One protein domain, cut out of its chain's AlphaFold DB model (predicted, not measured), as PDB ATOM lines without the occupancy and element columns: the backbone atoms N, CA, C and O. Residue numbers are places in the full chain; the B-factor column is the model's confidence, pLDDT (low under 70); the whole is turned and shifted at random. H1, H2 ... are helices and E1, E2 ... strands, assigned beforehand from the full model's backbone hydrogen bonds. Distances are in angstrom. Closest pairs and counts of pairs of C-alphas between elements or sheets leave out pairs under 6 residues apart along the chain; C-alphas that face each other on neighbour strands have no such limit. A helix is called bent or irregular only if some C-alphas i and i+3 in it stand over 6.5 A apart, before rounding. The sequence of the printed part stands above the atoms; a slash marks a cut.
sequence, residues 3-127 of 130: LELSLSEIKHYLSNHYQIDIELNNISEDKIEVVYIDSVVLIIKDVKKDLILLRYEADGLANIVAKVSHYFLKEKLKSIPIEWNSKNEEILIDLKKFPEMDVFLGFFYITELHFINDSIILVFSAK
ATOM      1  N   LEU A   3     110.222 217.823 138.534       92.25
ATOM      2  CA  LEU A   3     109.157 218.008 137.556       92.25
ATOM      3  C   LEU A   3     109.713 218.871 136.434       92.25
ATOM      4  O   LEU A   3     110.247 219.948 136.695       92.25
ATOM      5  N   GLU A   4     109.592 218.380 135.215       95.00
ATOM      6  CA  GLU A   4     109.964 219.108 134.015       95.00
ATOM      7  C   GLU A   4     108.681 219.523 133.303       95.00
ATOM      8  O   GLU A   4     107.816 218.684 133.057       95.00
ATOM      9  N   LEU A   5     108.549 220.820 133.039       93.06
ATOM     10  CA  LEU A   5     107.431 221.412 132.316       93.06
ATOM     11  C   LEU A   5     107.993 222.098 131.082       93.06
ATOM     12  O   LEU A   5     108.820 223.001 131.211       93.06
ATOM     13  N   SER A   6     107.552 221.699 129.897       95.69
ATOM     14  CA  SER A   6     107.977 222.383 128.679       95.69
ATOM     15  C   SER A   6     107.396 223.799 128.623       95.69
ATOM     16  O   SER A   6     106.285 224.067 129.092       95.69
ATOM     17  N   LEU A   7     108.126 224.733 128.012       94.62
ATOM     18  CA  LEU A   7     107.649 226.106 127.833       94.62
ATOM     19  C   LEU A   7     106.340 226.144 127.035       94.62
ATOM     20  O   LEU A   7     105.480 226.980 127.303       94.62
ATOM     21  N   SER A   8     106.147 225.223 126.086       94.75
ATOM     22  CA  SER A   8     104.900 225.101 125.327       94.75
ATOM     23  C   SER A   8     103.715 224.691 126.206       94.75
ATOM     24  O   SER A   8     102.642 225.275 126.062       94.75
ATOM     25  N   GLU A   9     103.897 223.760 127.148       93.75
ATOM     26  CA  GLU A   9     102.860 223.382 128.119       93.75
ATOM     27  C   GLU A   9     102.481 224.557 129.018       93.75
ATOM     28  O   GLU A   9     101.296 224.800 129.248       93.75
ATOM     29  N   ILE A  10     103.467 225.331 129.477       91.44
ATOM     30  CA  ILE A  10     103.222 226.505 130.322       91.44
ATOM     31  C   ILE A  10     102.463 227.580 129.543       91.44
ATOM     32  O   ILE A  10     101.455 228.090 130.034       91.44
ATOM     33  N   LYS A  11     102.885 227.883 128.309       93.00
ATOM     34  CA  LYS A  11     102.169 228.816 127.422       93.00
ATOM     35  C   LYS A  11     100.728 228.363 127.192       93.00
ATOM     36  O   LYS A  11      99.801 229.158 127.331       93.00
ATOM     37  N   HIS A  12     100.526 227.078 126.904       94.06
ATOM     38  CA  HIS A  12      99.198 226.507 126.692       94.06
ATOM     39  C   HIS A  12      98.317 226.598 127.946       94.06
ATOM     40  O   HIS A  12      97.142 226.956 127.855       94.06
ATOM     41  N   TYR A  13      98.881 226.321 129.124       89.06
ATOM     42  CA  TYR A  13      98.169 226.435 130.393       89.06
ATOM     43  C   TYR A  13      97.742 227.881 130.676       89.06
ATOM     44  O   TYR A  13      96.572 228.113 130.974       89.06
ATOM     45  N   LEU A  14      98.651 228.850 130.520       87.62
ATOM     46  CA  LEU A  14      98.365 230.271 130.752       87.62
ATOM     47  C   LEU A  14      97.316 230.828 129.781       87.62
ATOM     48  O   LEU A  14      96.404 231.544 130.207       87.62
ATOM     49  N   SER A  15      97.393 230.440 128.507       90.44
ATOM     50  CA  SER A  15      96.413 230.815 127.487       90.44
ATOM     51  C   SER A  15      95.024 230.262 127.822       90.44
ATOM     52  O   SER A  15      94.054 231.015 127.908       90.44
ATOM     53  N   ASN A  16      94.916 228.967 128.136       90.25
ATOM     54  CA  ASN A  16      93.619 228.332 128.382       90.25
ATOM     55  C   ASN A  16      92.984 228.707 129.728       90.25
ATOM     56  O   ASN A  16      91.779 228.950 129.784       90.25
ATOM     57  N   HIS A  17      93.761 228.717 130.817       85.12
ATOM     58  CA  HIS A  17      93.218 228.940 132.163       85.12
ATOM     59  C   HIS A  17      93.037 230.422 132.480       85.12
ATOM     60  O   HIS A  17      92.069 230.786 133.146       85.12
ATOM     61  N   TYR A  18      93.937 231.282 131.993       81.19
ATOM     62  CA  TYR A  18      93.960 232.698 132.368       81.19
ATOM     63  C   TYR A  18      93.745 233.659 131.196       81.19
ATOM     64  O   TYR A  18      93.686 234.869 131.423       81.19
ATOM     65  N   GLN A  19      93.583 233.158 129.962       84.88
ATOM     66  CA  GLN A  19      93.449 233.985 128.753       84.88
ATOM     67  C   GLN A  19      94.630 234.956 128.605       84.88
ATOM     68  O   GLN A  19      94.456 236.161 128.376       84.88
ATOM     69  N   ILE A  20      95.834 234.423 128.837       83.19
ATOM     70  CA  ILE A  20      97.110 235.130 128.748       83.19
ATOM     71  C   ILE A  20      97.990 234.426 127.721       83.19
ATOM     72  O   ILE A  20      98.497 233.334 127.967       83.19
ATOM     73  N   ASP A  21      98.185 235.089 126.588       87.50
ATOM     74  CA  ASP A  21      99.029 234.609 125.498       87.50
ATOM     75  C   ASP A  21     100.398 235.274 125.578       87.50
ATOM     76  O   ASP A  21     100.526 236.446 125.241       87.50
ATOM     77  N   ILE A  22     101.405 234.540 126.043       88.38
ATOM     78  CA  ILE A  22     102.791 235.013 126.148       88.38
ATOM     79  C   ILE A  22     103.723 234.155 125.305       88.38
ATOM     80  O   ILE A  22     103.463 232.968 125.111       88.38
ATOM     81  N   GLU A  23     104.849 234.728 124.897       93.25
ATOM     82  CA  GLU A  23     106.023 233.951 124.515       93.25
ATOM     83  C   GLU A  23     106.987 233.829 125.694       93.25
ATOM     84  O   GLU A  23     107.110 234.731 126.524       93.25
ATOM     85  N   LEU A  24     107.652 232.679 125.761       93.88
ATOM     86  CA  LEU A  24     108.640 232.332 126.772       93.88
ATOM     87  C   LEU A  24     109.906 231.887 126.050       93.88
ATOM     88  O   LEU A  24     109.838 230.933 125.274       93.88
ATOM     89  N   ASN A  25     111.031 232.544 126.326       93.81
ATOM     90  CA  ASN A  25     112.334 232.172 125.776       93.81
ATOM     91  C   ASN A  25     113.341 232.004 126.915       93.81
ATOM     92  O   ASN A  25     113.561 232.928 127.698       93.81
ATOM     93  N   ASN A  26     113.986 230.844 127.012       92.06
ATOM     94  CA  ASN A  26     115.048 230.652 127.995       92.06
ATOM     95  C   ASN A  26     116.308 231.427 127.580       92.06
ATOM     96  O   ASN A  26     116.760 231.330 126.439       92.06
ATOM     97  N   ILE A  27     116.878 232.188 128.518       92.81
ATOM     98  CA  ILE A  27     118.114 232.962 128.313       92.81
ATOM     99  C   ILE A  27     119.296 232.257 128.990       92.81
ATOM    100  O   ILE A  27     120.357 232.101 128.388       92.81
ATOM    101  N   SER A  28     119.117 231.841 130.245       94.12
ATOM    102  CA  SER A  28     120.099 231.108 131.055       94.12
ATOM    103  C   SER A  28     119.393 230.291 132.139       94.12
ATOM    104  O   SER A  28     118.193 230.446 132.334       94.12
ATOM    105  N   GLU A  29     120.132 229.456 132.879       94.44
ATOM    106  CA  GLU A  29     119.568 228.590 133.935       94.44
ATOM    107  C   GLU A  29     118.741 229.346 134.989       94.44
ATOM    108  O   GLU A  29     117.806 228.791 135.565       94.44
ATOM    109  N   ASP A  30     119.049 230.625 135.204       95.88
ATOM    110  CA  ASP A  30     118.409 231.529 136.154       95.88
ATOM    111  C   ASP A  30     117.555 232.629 135.500       95.88
ATOM    112  O   ASP A  30     116.970 233.438 136.225       95.88
ATOM    113  N   LYS A  31     117.479 232.695 134.160       95.19
ATOM    114  CA  LYS A  31     116.759 233.758 133.440       95.19
ATOM    115  C   LYS A  31     115.859 233.255 132.322       95.19
ATOM    116  O   LYS A  31     116.282 232.505 131.443       95.19
ATOM    117  N   ILE A  32     114.650 233.802 132.288       95.12
ATOM    118  CA  ILE A  32     113.673 233.579 131.228       95.12
ATOM    119  C   ILE A  32     113.133 234.917 130.726       95.12
ATOM    120  O   ILE A  32     112.834 235.819 131.507       95.12
ATOM    121  N   GLU A  33     113.022 235.060 129.415       92.75
ATOM    122  CA  GLU A  33     112.327 236.169 128.779       92.75
ATOM    123  C   GLU A  33     110.836 235.855 128.688       92.75
ATOM    124  O   GLU A  33     110.448 234.769 128.251       92.75
ATOM    125  N   VAL A  34     110.006 236.822 129.063       90.38
ATOM    126  CA  VAL A  34     108.559 236.781 128.880       90.38
ATOM    127  C   VAL A  34     108.163 237.917 127.954       90.38
ATOM    128  O   VAL A  34     108.340 239.086 128.295       90.38
ATOM    129  N   VAL A  35     107.586 237.580 126.803       88.62
ATOM    130  CA  VAL A  35     107.072 238.566 125.849       88.62
ATOM    131  C   VAL A  35     105.551 238.525 125.874       88.62
ATOM    132  O   VAL A  35     104.941 237.505 125.561       88.62
ATOM    133  N   TYR A  36     104.938 239.644 126.258       79.31
ATOM    134  CA  TYR A  36     103.486 239.833 126.208       79.31
ATOM    135  C   TYR A  36     103.137 241.044 125.335       79.31
ATOM    136  O   TYR A  36     103.070 240.944 124.115       79.31
ATOM    137  N   ILE A  37     102.958 242.208 125.966       77.69
ATOM    138  CA  ILE A  37     102.861 243.518 125.304       77.69
ATOM    139  C   ILE A  37     104.264 244.090 125.060       77.69
ATOM    140  O   ILE A  37     104.488 244.804 124.087       77.69
ATOM    141  N   ASP A  38     105.191 243.765 125.956       78.50
ATOM    142  CA  ASP A  38     106.601 244.123 125.904       78.50
ATOM    143  C   ASP A  38     107.428 242.925 126.386       78.50
ATOM    144  O   ASP A  38     106.866 241.979 126.959       78.50
ATOM    145  N   SER A  39     108.737 242.969 126.154       84.88
ATOM    146  CA  SER A  39     109.665 241.972 126.676       84.88
ATOM    147  C   SER A  39     110.119 242.338 128.088       84.88
ATOM    148  O   SER A  39     110.503 243.475 128.375       84.88
ATOM    149  N   VAL A  40     110.067 241.353 128.982       88.19
ATOM    150  CA  VAL A  40     110.564 241.450 130.350       88.19
ATOM    151  C   VAL A  40     111.406 240.218 130.653       88.19
ATOM    152  O   VAL A  40     110.962 239.089 130.455       88.19
ATOM    153  N   VAL A  41     112.606 240.422 131.191       91.94
ATOM    154  CA  VAL A  41     113.460 239.324 131.654       91.94
ATOM    155  C   VAL A  41     113.162 239.049 133.119       91.94
ATOM    156  O   VAL A  41     113.323 239.926 133.963       91.94
ATOM    157  N   LEU A  42     112.745 237.826 133.434       93.56
ATOM    158  CA  LEU A  42     112.578 237.340 134.797       93.56
ATOM    159  C   LEU A  42     113.832 236.583 135.227       93.56
ATOM    160  O   LEU A  42     114.295 235.681 134.535       93.56
ATOM    161  N   ILE A  43     114.359 236.946 136.391       95.56
ATOM    162  CA  ILE A  43     115.585 236.411 136.978       95.56
ATOM    163  C   ILE A  43     115.233 235.766 138.314       95.56
ATOM    164  O   ILE A  43     114.614 236.409 139.167       95.56
ATOM    165  N   ILE A  44     115.646 234.519 138.525       96.12
ATOM    166  CA  ILE A  44     115.431 233.819 139.794       96.12
ATOM    167  C   ILE A  44     116.215 234.535 140.891       96.12
ATOM    168  O   ILE A  44     117.442 234.593 140.870       96.12
ATOM    169  N   LYS A  45     115.494 235.097 141.863       96.12
ATOM    170  CA  LYS A  45     116.093 235.779 143.011       96.12
ATOM    171  C   LYS A  45     116.186 234.860 144.219       96.12
ATOM    172  O   LYS A  45     117.198 234.872 144.911       96.12
ATOM    173  N   ASP A  46     115.119 234.118 144.500       96.00
ATOM    174  CA  ASP A  46     115.066 233.193 145.629       96.00
ATOM    175  C   ASP A  46     113.987 232.122 145.411       96.00
ATOM    176  O   ASP A  46     112.935 232.398 144.829       96.00
ATOM    177  N   VAL A  47     114.228 230.918 145.925       94.62
ATOM    178  CA  VAL A  47     113.254 229.823 145.958       94.62
ATOM    179  C   VAL A  47     113.093 229.404 147.410       94.62
ATOM    180  O   VAL A  47     113.940 228.736 147.999       94.62
ATOM    181  N   LYS A  48     111.981 229.827 148.004       90.19
ATOM    182  CA  LYS A  48     111.589 229.445 149.360       90.19
ATOM    183  C   LYS A  48     110.546 228.342 149.289       90.19
ATOM    184  O   LYS A  48     109.979 228.050 148.241       90.19
ATOM    185  N   LYS A  49     110.256 227.746 150.443       90.56
ATOM    186  CA  LYS A  49     109.243 226.697 150.575       90.56
ATOM    187  C   LYS A  49     107.916 227.127 149.933       90.56
ATOM    188  O   LYS A  49     107.202 227.959 150.489       90.56
ATOM    189  N   ASP A  50     107.609 226.511 148.797       89.75
ATOM    190  CA  ASP A  50     106.403 226.711 147.978       89.75
ATOM    191  C   ASP A  50     106.265 228.125 147.356       89.75
ATOM    192  O   ASP A  50     105.214 228.458 146.814       89.75
ATOM    193  N   LEU A  51     107.321 228.947 147.408       93.00
ATOM    194  CA  LEU A  51     107.339 230.344 146.962       93.00
ATOM    195  C   LEU A  51     108.539 230.611 146.053       93.00
ATOM    196  O   LEU A  51     109.685 230.388 146.446       93.00
ATOM    197  N   ILE A  52     108.289 231.167 144.873       94.88
ATOM    198  CA  ILE A  52     109.335 231.561 143.924       94.88
ATOM    199  C   ILE A  52     109.347 233.082 143.840       94.88
ATOM    200  O   ILE A  52     108.339 233.694 143.491       94.88
ATOM    201  N   LEU A  53     110.490 233.691 144.145       96.12
ATOM    202  CA  LEU A  53     110.707 235.121 143.988       96.12
ATOM    203  C   LEU A  53     111.565 235.370 142.750       96.12
ATOM    204  O   LEU A  53     112.718 234.939 142.677       96.12
ATOM    205  N   LEU A  54     111.007 236.110 141.802       95.44
ATOM    206  CA  LEU A  54     111.674 236.546 140.588       95.44
ATOM    207  C   LEU A  54     111.898 238.055 140.660       95.44
ATOM    208  O   LEU A  54     110.997 238.808 141.032       95.44
ATOM    209  N   ARG A  55     113.091 238.510 140.294       94.44
ATOM    210  CA  ARG A  55     113.321 239.910 139.930       94.44
ATOM    211  C   ARG A  55     112.997 240.063 138.451       94.44
ATOM    212  O   ARG A  55     113.314 239.165 137.682       94.44
ATOM    213  N   TYR A  56     112.407 241.179 138.048       89.94
ATOM    214  CA  TYR A  56     112.229 241.474 136.634       89.94
ATOM    215  C   TYR A  56     113.102 242.647 136.190       89.94
ATOM    216  O   TYR A  56     113.290 243.613 136.925       89.94
ATOM    217  N   GLU A  57     113.636 242.552 134.978       88.38
ATOM    218  CA  GLU A  57     114.373 243.613 134.301       88.38
ATOM    219  C   GLU A  57     113.632 243.974 133.010       88.38
ATOM    220  O   GLU A  57     113.227 243.104 132.238       88.38
ATOM    221  N   ALA A  58     113.418 245.271 132.807       77.38
ATOM    222  CA  ALA A  58     112.790 245.830 131.620       77.38
ATOM    223  C   ALA A  58     113.579 247.078 131.205       77.38
ATOM    224  O   ALA A  58     113.949 247.887 132.065       77.38
ATOM    225  N   ASP A  59     113.830 247.252 129.908       68.94
ATOM    226  CA  ASP A  59     114.491 248.449 129.375       68.94
ATOM    227  C   ASP A  59     113.714 249.734 129.719       68.94
ATOM    228  O   ASP A  59     112.532 249.702 130.044       68.94
ATOM    229  N   GLY A  60     114.353 250.909 129.675       60.12
ATOM    230  CA  GLY A  60     113.800 252.150 130.253       60.12
ATOM    231  C   GLY A  60     112.365 252.518 129.825       60.12
ATOM    232  O   GLY A  60     111.570 252.946 130.664       60.12
ATOM    233  N   LEU A  61     112.003 252.311 128.552       61.41
ATOM    234  CA  LEU A  61     110.619 252.468 128.071       61.41
ATOM    235  C   LEU A  61     109.728 251.291 128.494       61.41
ATOM    236  O   LEU A  61     108.593 251.507 128.923       61.41
ATOM    237  N   ALA A  62     110.270 250.076 128.475       61.66
ATOM    238  CA  ALA A  62     109.602 248.868 128.932       61.66
ATOM    239  C   ALA A  62     109.290 248.888 130.434       61.66
ATOM    240  O   ALA A  62     108.284 248.334 130.848       61.66
ATOM    241  N   ASN A  63     110.044 249.603 131.275       64.94
ATOM    242  CA  ASN A  63     109.727 249.741 132.702       64.94
ATOM    243  C   ASN A  63     108.473 250.623 132.924       64.94
ATOM    244  O   ASN A  63     107.680 250.399 133.842       64.94
ATOM    245  N   ILE A  64     108.235 251.605 132.044       63.91
ATOM    246  CA  ILE A  64     106.982 252.378 132.027       63.91
ATOM    247  C   ILE A  64     105.837 251.490 131.534       63.91
ATOM    248  O   ILE A  64     104.790 251.435 132.182       63.91
ATOM    249  N   VAL A  65     106.045 250.748 130.443       65.38
ATOM    250  CA  VAL A  65     105.049 249.813 129.897       65.38
ATOM    251  C   VAL A  65     104.732 248.698 130.890       65.38
ATOM    252  O   VAL A  65     103.569 248.348 131.041       65.38
ATOM    253  N   ALA A  66     105.706 248.202 131.646       67.69
ATOM    254  CA  ALA A  66     105.540 247.198 132.688       67.69
ATOM    255  C   ALA A  66     104.685 247.732 133.845       67.69
ATOM    256  O   ALA A  66     103.762 247.059 134.292       67.69
ATOM    257  N   LYS A  67     104.905 248.978 134.285       71.00
ATOM    258  CA  LYS A  67     104.059 249.630 135.304       71.00
ATOM    259  C   LYS A  67     102.634 249.875 134.812       71.00
ATOM    260  O   LYS A  67     101.682 249.672 135.565       71.00
ATOM    261  N   VAL A  68     102.478 250.288 133.556       67.19
ATOM    262  CA  VAL A  68     101.166 250.483 132.923       67.19
ATOM    263  C   VAL A  68     100.451 249.141 132.750       67.19
ATOM    264  O   VAL A  68      99.291 249.007 133.132       67.19
ATOM    265  N   SER A  69     101.158 248.118 132.277       69.25
ATOM    266  CA  SER A  69     100.660 246.748 132.141       69.25
ATOM    267  C   SER A  69     100.271 246.184 133.496       69.25
ATOM    268  O   SER A  69      99.191 245.626 133.612       69.25
ATOM    269  N   HIS A  70     101.057 246.413 134.551       72.38
ATOM    270  CA  HIS A  70     100.681 246.047 135.913       72.38
ATOM    271  C   HIS A  70      99.356 246.701 136.330       72.38
ATOM    272  O   HIS A  70      98.507 246.023 136.897       72.38
ATOM    273  N   TYR A  71      99.125 247.980 136.012       72.19
ATOM    274  CA  TYR A  71      97.851 248.645 136.315       72.19
ATOM    275  C   TYR A  71      96.661 248.007 135.577       72.19
ATOM    276  O   TYR A  71      95.635 247.736 136.200       72.19
ATOM    277  N   PHE A  72      96.802 247.715 134.280       67.25
ATOM    278  CA  PHE A  72      95.745 247.083 133.476       67.25
ATOM    279  C   PHE A  72      95.521 245.609 133.824       67.25
ATOM    280  O   PHE A  72      94.389 245.127 133.835       67.25
ATOM    281  N   LEU A  73      96.599 244.896 134.134       70.75
ATOM    282  CA  LEU A  73      96.576 243.487 134.494       70.75
ATOM    283  C   LEU A  73      96.241 243.284 135.963       70.75
ATOM    284  O   LEU A  73      95.955 242.158 136.332       70.75
ATOM    285  N   LYS A  74      96.216 244.325 136.802       73.44
ATOM    286  CA  LYS A  74      96.004 244.206 138.251       73.44
ATOM    287  C   LYS A  74      94.797 243.343 138.610       73.44
ATOM    288  O   LYS A  74      94.896 242.502 139.494       73.44
ATOM    289  N   GLU A  75      93.671 243.531 137.923       70.81
ATOM    290  CA  GLU A  75      92.462 242.735 138.163       70.81
ATOM    291  C   GLU A  75      92.592 241.298 137.637       70.81
ATOM    292  O   GLU A  75      92.162 240.372 138.317       70.81
ATOM    293  N   LYS A  76      93.257 241.082 136.493       69.31
ATOM    294  CA  LYS A  76      93.564 239.730 135.987       69.31
ATOM    295  C   LYS A  76      94.562 238.992 136.890       69.31
ATOM    296  O   LYS A  76      94.396 237.809 137.160       69.31
ATOM    297  N   LEU A  77      95.559 239.695 137.424       72.31
ATOM    298  CA  LEU A  77      96.568 239.157 138.335       72.31
ATOM    299  C   LEU A  77      95.960 238.705 139.661       72.31
ATOM    300  O   LEU A  77      96.464 237.756 140.239       72.31
ATOM    301  N   LYS A  78      94.839 239.288 140.115       72.94
ATOM    302  CA  LYS A  78      94.126 238.772 141.300       72.94
ATOM    303  C   LYS A  78      93.626 237.339 141.123       72.94
ATOM    304  O   LYS A  78      93.491 236.633 142.117       72.94
ATOM    305  N   SER A  79      93.314 236.932 139.892       72.25
ATOM    306  CA  SER A  79      92.884 235.563 139.583       72.25
ATOM    307  C   SER A  79      94.040 234.604 139.315       72.25
ATOM    308  O   SER A  79      93.801 233.414 139.151       72.25
ATOM    309  N   ILE A  80      95.275 235.104 139.279       79.25
ATOM    310  CA  ILE A  80      96.465 234.323 138.966       79.25
ATOM    311  C   ILE A  80      97.270 234.164 140.261       79.25
ATOM    312  O   ILE A  80      97.328 235.089 141.073       79.25
ATOM    313  N   PRO A  81      97.926 233.020 140.488       83.12
ATOM    314  CA  PRO A  81      98.792 232.773 141.648       83.12
ATOM    315  C   PRO A  81     100.122 233.564 141.614       83.12
ATOM    316  O   PRO A  81     101.177 233.054 141.991       83.12
ATOM    317  N   ILE A  82     100.075 234.819 141.160       86.19
ATOM    318  CA  ILE A  82     101.214 235.712 140.965       86.19
ATOM    319  C   ILE A  82     100.938 237.056 141.644       86.19
ATOM    320  O   ILE A  82      99.929 237.710 141.388       86.19
ATOM    321  N   GLU A  83     101.873 237.511 142.473       88.38
ATOM    322  CA  GLU A  83     101.882 238.852 143.051       88.38
ATOM    323  C   GLU A  83     102.986 239.691 142.408       88.38
ATOM    324  O   GLU A  83     104.169 239.364 142.492       88.38
ATOM    325  N   TRP A  84     102.606 240.803 141.780       86.94
ATOM    326  CA  TRP A  84     103.551 241.717 141.145       86.94
ATOM    327  C   TRP A  84     103.820 242.932 142.038       86.94
ATOM    328  O   TRP A  84     102.969 243.803 142.233       86.94
ATOM    329  N   ASN A  85     105.048 243.039 142.545       87.00
ATOM    330  CA  ASN A  85     105.545 244.217 143.241       87.00
ATOM    331  C   ASN A  85     106.384 245.107 142.311       87.00
ATOM    332  O   ASN A  85     107.613 245.048 142.269       87.00
ATOM    333  N   SER A  86     105.699 246.003 141.600       81.62
ATOM    334  CA  SER A  86     106.347 246.958 140.686       81.62
ATOM    335  C   SER A  86     107.281 247.986 141.348       81.62
ATOM    336  O   SER A  86     108.032 248.666 140.652       81.62
ATOM    337  N   LYS A  87     107.241 248.136 142.682       83.50
ATOM    338  CA  LYS A  87     108.127 249.055 143.416       83.50
ATOM    339  C   LYS A  87     109.509 248.444 143.636       83.50
ATOM    340  O   LYS A  87     110.498 249.164 143.564       83.50
ATOM    341  N   ASN A  88     109.553 247.146 143.919       87.50
ATOM    342  CA  ASN A  88     110.795 246.409 144.152       87.50
ATOM    343  C   ASN A  88     111.317 245.700 142.897       87.50
ATOM    344  O   ASN A  88     112.351 245.045 142.969       87.50
ATOM    345  N   GLU A  89     110.595 245.813 141.782       89.25
ATOM    346  CA  GLU A  89     110.867 245.081 140.546       89.25
ATOM    347  C   GLU A  89     110.816 243.556 140.748       89.25
ATOM    348  O   GLU A  89     111.669 242.806 140.282       89.25
ATOM    349  N   GLU A  90     109.806 243.093 141.493       92.31
ATOM    350  CA  GLU A  90     109.671 241.696 141.915       92.31
ATOM    351  C   GLU A  90     108.334 241.085 141.486       92.31
ATOM    352  O   GLU A  90     107.289 241.744 141.502       92.31
ATOM    353  N   ILE A  91     108.375 239.795 141.167       91.06
ATOM    354  CA  ILE A  91     107.223 238.923 140.963       91.06
ATOM    355  C   ILE A  91     107.346 237.755 141.940       91.06
ATOM    356  O   ILE A  91     108.368 237.072 141.978       91.06
ATOM    357  N   LEU A  92     106.307 237.522 142.734       93.38
ATOM    358  CA  LEU A  92     106.205 236.388 143.642       93.38
ATOM    359  C   LEU A  92     105.182 235.398 143.087       93.38
ATOM    360  O   LEU A  92     104.038 235.768 142.836       93.38
ATOM    361  N   ILE A  93     105.585 234.144 142.926       92.62
ATOM    362  CA  ILE A  93     104.701 233.044 142.539       92.62
ATOM    363  C   ILE A  93     104.493 232.164 143.765       92.62
ATOM    364  O   ILE A  93     105.459 231.641 144.328       92.62
ATOM    365  N   ASP A  94     103.239 232.006 144.179       91.06
ATOM    366  CA  ASP A  94     102.865 231.119 145.282       91.06
ATOM    367  C   ASP A  94     102.269 229.835 144.722       91.06
ATOM    368  O   ASP A  94     101.128 229.810 144.256       91.06
ATOM    369  N   LEU A  95     103.052 228.754 144.775       89.12
ATOM    370  CA  LEU A  95     102.648 227.474 144.204       89.12
ATOM    371  C   LEU A  95     101.421 226.887 144.917       89.12
ATOM    372  O   LEU A  95     100.681 226.116 144.314       89.12
ATOM    373  N   LYS A  96     101.144 227.281 146.169       88.12
ATOM    374  CA  LYS A  96      99.943 226.834 146.899       88.12
ATOM    375  C   LYS A  96      98.659 227.446 146.364       88.12
ATOM    376  O   LYS A  96      97.581 226.924 146.622       88.12
ATOM    377  N   LYS A  97      98.758 228.562 145.643       87.50
ATOM    378  CA  LYS A  97      97.600 229.200 145.016       87.50
ATOM    379  C   LYS A  97      97.201 228.523 143.702       87.50
ATOM    380  O   LYS A  97      96.183 228.913 143.143       87.50
ATOM    381  N   PHE A  98      97.952 227.522 143.229       84.44
ATOM    382  CA  PHE A  98      97.519 226.617 142.163       84.44
ATOM    383  C   PHE A  98      96.735 225.450 142.782       84.44
ATOM    384  O   PHE A  98      97.342 224.609 143.455       84.44
ATOM    385  N   PRO A  99      95.406 225.363 142.580       81.62
ATOM    386  CA  PRO A  99      94.590 224.295 143.161       81.62
ATOM    387  C   PRO A  99      95.084 222.886 142.805       81.62
ATOM    388  O   PRO A  99      94.983 221.962 143.607       81.62
ATOM    389  N   GLU A 100      95.659 222.725 141.615       81.75
ATOM    390  CA  GLU A 100      96.193 221.465 141.098       81.75
ATOM    391  C   GLU A 100      97.449 221.008 141.853       81.75
ATOM    392  O   GLU A 100      97.769 219.818 141.866       81.75
ATOM    393  N   MET A 101      98.156 221.936 142.506       84.75
ATOM    394  CA  MET A 101      99.381 221.653 143.249       84.75
ATOM    395  C   MET A 101      99.148 221.458 144.748       84.75
ATOM    396  O   MET A 101     100.017 220.888 145.402       84.75
ATOM    397  N   ASP A 102      98.005 221.868 145.302       82.50
ATOM    398  CA  ASP A 102      97.785 221.921 146.757       82.50
ATOM    399  C   ASP A 102      98.024 220.564 147.451       82.50
ATOM    400  O   ASP A 102      98.833 220.448 148.375       82.50
ATOM    401  N   VAL A 103      97.424 219.489 146.926       86.06
ATOM    402  CA  VAL A 103      97.604 218.129 147.472       86.06
ATOM    403  C   VAL A 103      99.054 217.661 147.344       86.06
ATOM    404  O   VAL A 103      99.607 217.087 148.282       86.06
ATOM    405  N   PHE A 104      99.691 217.914 146.199       89.31
ATOM    406  CA  PHE A 104     101.080 217.520 145.955       89.31
ATOM    407  C   PHE A 104     102.040 218.256 146.898       89.31
ATOM    408  O   PHE A 104     102.894 217.636 147.541       89.31
ATOM    409  N   LEU A 105     101.842 219.563 147.064       90.00
ATOM    410  CA  LEU A 105     102.583 220.396 148.003       90.00
ATOM    411  C   LEU A 105     102.264 220.044 149.461       90.00
ATOM    412  O   LEU A 105     103.021 220.405 150.353       90.00
ATOM    413  N   GLY A 106     101.211 219.281 149.755       88.88
ATOM    414  CA  GLY A 106     101.012 218.664 151.069       88.88
ATOM    415  C   GLY A 106     102.151 217.713 151.465       88.88
ATOM    416  O   GLY A 106     102.521 217.643 152.638       88.88
ATOM    417  N   PHE A 107     102.764 217.042 150.487       91.19
ATOM    418  CA  PHE A 107     103.829 216.052 150.699       91.19
ATOM    419  C   PHE A 107     105.217 216.556 150.308       91.19
ATOM    420  O   PHE A 107     106.218 216.087 150.850       91.19
ATOM    421  N   PHE A 108     105.282 217.512 149.386       92.69
ATOM    422  CA  PHE A 108     106.522 218.023 148.820       92.69
ATOM    423  C   PHE A 108     106.633 219.533 148.987       92.69
ATOM    424  O   PHE A 108     105.644 220.221 149.209       92.69
ATOM    425  N   TYR A 109     107.845 220.061 148.897       92.56
ATOM    426  CA  TYR A 109     108.074 221.492 148.744       92.56
ATOM    427  C   TYR A 109     109.153 221.744 147.710       92.56
ATOM    428  O   TYR A 109     110.081 220.943 147.574       92.56
ATOM    429  N   ILE A 110     109.018 222.844 146.974       94.44
ATOM    430  CA  ILE A 110     110.041 223.258 146.016       94.44
ATOM    431  C   ILE A 110     111.300 223.716 146.759       94.44
ATOM    432  O   ILE A 110     111.219 224.398 147.784       94.44
ATOM    433  N   THR A 111     112.454 223.320 146.241       93.94
ATOM    434  CA  THR A 111     113.774 223.732 146.723       93.94
ATOM    435  C   THR A 111     114.554 224.498 145.674       93.94
ATOM    436  O   THR A 111     115.368 225.340 146.030       93.94
ATOM    437  N   GLU A 112     114.327 224.212 144.393       95.19
ATOM    438  CA  GLU A 112     115.047 224.850 143.296       95.19
ATOM    439  C   GLU A 112     114.138 225.004 142.078       95.19
ATOM    440  O   GLU A 112     113.189 224.237 141.881       95.19
ATOM    441  N   LEU A 113     114.478 225.985 141.251       96.38
ATOM    442  CA  LEU A 113     113.878 226.282 139.962       96.38
ATOM    443  C   LEU A 113     115.030 226.495 138.981       96.38
ATOM    444  O   LEU A 113     115.965 227.218 139.312       96.38
ATOM    445  N   HIS A 114     114.940 225.896 137.796       96.25
ATOM    446  CA  HIS A 114     115.919 226.077 136.724       96.25
ATOM    447  C   HIS A 114     115.213 226.237 135.381       96.25
ATOM    448  O   HIS A 114     114.214 225.565 135.123       96.25
ATOM    449  N   PHE A 115     115.758 227.074 134.506       95.31
ATOM    450  CA  PHE A 115     115.314 227.227 133.122       95.31
ATOM    451  C   PHE A 115     116.329 226.564 132.186       95.31
ATOM    452  O   PHE A 115     117.406 227.099 131.940       95.31
ATOM    453  N   ILE A 116     116.029 225.365 131.688       93.81
ATOM    454  CA  ILE A 116     116.986 224.571 130.904       93.81
ATOM    455  C   ILE A 116     116.360 224.200 129.563       93.81
ATOM    456  O   ILE A 116     115.296 223.591 129.522       93.81
ATOM    457  N   ASN A 117     117.049 224.518 128.462       91.12
ATOM    458  CA  ASN A 117     116.589 224.276 127.088       91.12
ATOM    459  C   ASN A 117     115.210 224.905 126.825       91.12
ATOM    460  O   ASN A 117     115.095 226.114 126.952       91.12
ATOM    461  N   ASP A 118     114.183 224.110 126.520       93.38
ATOM    462  CA  ASP A 118     112.787 224.550 126.363       93.38
ATOM    463  C   ASP A 118     111.913 224.097 127.543       93.38
ATOM    464  O   ASP A 118     110.716 223.842 127.386       93.38
ATOM    465  N   SER A 119     112.504 223.997 128.736       95.38
ATOM    466  CA  SER A 119     111.833 223.499 129.934       95.38
ATOM    467  C   SER A 119     112.068 224.386 131.157       95.38
ATOM    468  O   SER A 119     113.120 225.007 131.331       95.38
ATOM    469  N   ILE A 120     111.080 224.389 132.051       94.88
ATOM    470  CA  ILE A 120     111.194 224.826 133.439       94.88
ATOM    471  C   ILE A 120     111.285 223.578 134.313       94.88
ATOM    472  O   ILE A 120     110.406 222.713 134.282       94.88
ATOM    473  N   ILE A 121     112.348 223.485 135.104       96.25
ATOM    474  CA  ILE A 121     112.594 222.371 136.013       96.25
ATOM    475  C   ILE A 121     112.335 222.833 137.439       96.25
ATOM    476  O   ILE A 121     113.027 223.705 137.961       96.25
ATOM    477  N   LEU A 122     111.368 222.195 138.088       94.75
ATOM    478  CA  LEU A 122     111.074 222.374 139.503       94.75
ATOM    479  C   LEU A 122     111.663 221.195 140.282       94.75
ATOM    480  O   LEU A 122     111.334 220.031 140.027       94.75
ATOM    481  N   VAL A 123     112.535 221.481 141.246       95.44
ATOM    482  CA  VAL A 123     113.109 220.467 142.137       95.44
ATOM    483  C   VAL A 123     112.354 220.486 143.454       95.44
ATOM    484  O   VAL A 123     112.210 221.528 144.084       95.44
ATOM    485  N   PHE A 124     111.893 219.314 143.880       94.69
ATOM    486  CA  PHE A 124     111.106 219.138 145.090       94.69
ATOM    487  C   PHE A 124     111.784 218.213 146.093       94.69
ATOM    488  O   PHE A 124     112.307 217.151 145.730       94.69
ATOM    489  N   SER A 125     111.648 218.558 147.368       94.12
ATOM    490  CA  SER A 125     112.004 217.711 148.505       94.12
ATOM    491  C   SER A 125     110.757 217.237 149.241       94.12
ATOM    492  O   SER A 125     109.752 217.945 149.305       94.12
ATOM    493  N   ALA A 126     110.798 216.015 149.773       93.25
ATOM    494  CA  ALA A 126     109.720 215.508 150.614       93.25
ATOM    495  C   ALA A 126     109.702 216.277 151.941       93.25
ATOM    496  O   ALA A 126     110.753 216.615 152.486       93.25
ATOM    497  N   LYS A 127     108.509 216.553 152.463       90.12
ATOM    498  CA  LYS A 127     108.348 217.044 153.832       90.12
ATOM    499  C   LYS A 127     108.600 215.868 154.772       90.12
ATOM    500  O   LYS A 127     107.982 214.815 154.608       90.12
TER     501      LYS A 127
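Overview. This is residues 3 to 127 of the 130 residues of an uncharacterized protein of Bacteroidetes bacterium (UniProt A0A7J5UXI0). A strongly twisted sheet of six strands and a small sheet of three strands, E1, E9 and E8, make a sandwich only partly face to face. H2 packs along the E5 and E6 part of the large sheet, H1 bridges E2 and E9, and H3 grazes the small sheet. The printed part has 125 residues with three named helices and nine named strands, along the chain E1 H1 E2 E3 E4 E5 H2 E6 E7 H3 E8 E9, of mixed class. The large sheet has the order E2 E3 E4 E5 E7 E6, the small one E1 E9 E8, both antiparallel throughout. The whole is compact, with a radius of gyration of the C-alphas of 14.2 A and spans of 43 by 30 by 28 A.

Along the chain. E1, residues 3 to 6, begins at C-alpha 3 (109.157, 218.008, 137.556). H1 is residues 7 to 18, 15.9 A long. E2 is residues 23 to 28, E3 31 to 35, E4 39 to 48, 26.0 A, and E5 51 to 57, 19.6 A. H2, residues 60 to 77, 23.0 A, begins at C-alpha 60 (113.800, 252.150, 130.253). E6 is residues 82 to 85, E7 90 to 94 and H3 99 to 107, 14.5 A. E8 is residues 108 to 116, 21.8 A, and E9, residues 119 to 126, 22.3 A, ends at C-alpha 126 (109.720, 215.508, 150.614).

Arrangement. E2 E3 E4 E5 form a meander, each strand the antiparallel neighbour of the one before. N 25 and O 33 of the hairpin E2 and E3 are 3.0 A apart, N 43 and O 55 of the hairpin E4 and E5 2.8 A. E5, H2, E6 are a split strand-helix-strand unit, two strands that run the same way in one sheet with a helix between them along the chain, with E7 between the two strands in the sheet and a right-handed crossover; N 54 of E5 and O 91 of E7 are within hydrogen-bond range at 2.8 A. H2 is on this sheet at a height of 8.6 A. H2 and H3 are irregular: C-alphas 72 and 75 are 7.2 A apart, C-alphas 100 and 103 7.3 A. In the small sheet, N 5 and O 120 of E1 and E9 are 2.9 A apart. Across the sandwich, the closest C-alphas of E4 and E8, Val 47 and Glu 112, are 5.9 A apart. Every O i to N i+4 pair is within hydrogen-bond range in H1, 11 of 14 in H2 and 2 of 5 in H3, where 5 of 6 O i to N i+3 pairs are.

Size, cuts and confidence. The C-alphas farthest apart, of Leu 61 and Lys 127, are 43.9 A apart. The printed part has no cut, and its links between named elements are tight. The mean pLDDT of the printed part is 86.8; residues 59 to 66, 68 to 69, 72 and 76 are under 70.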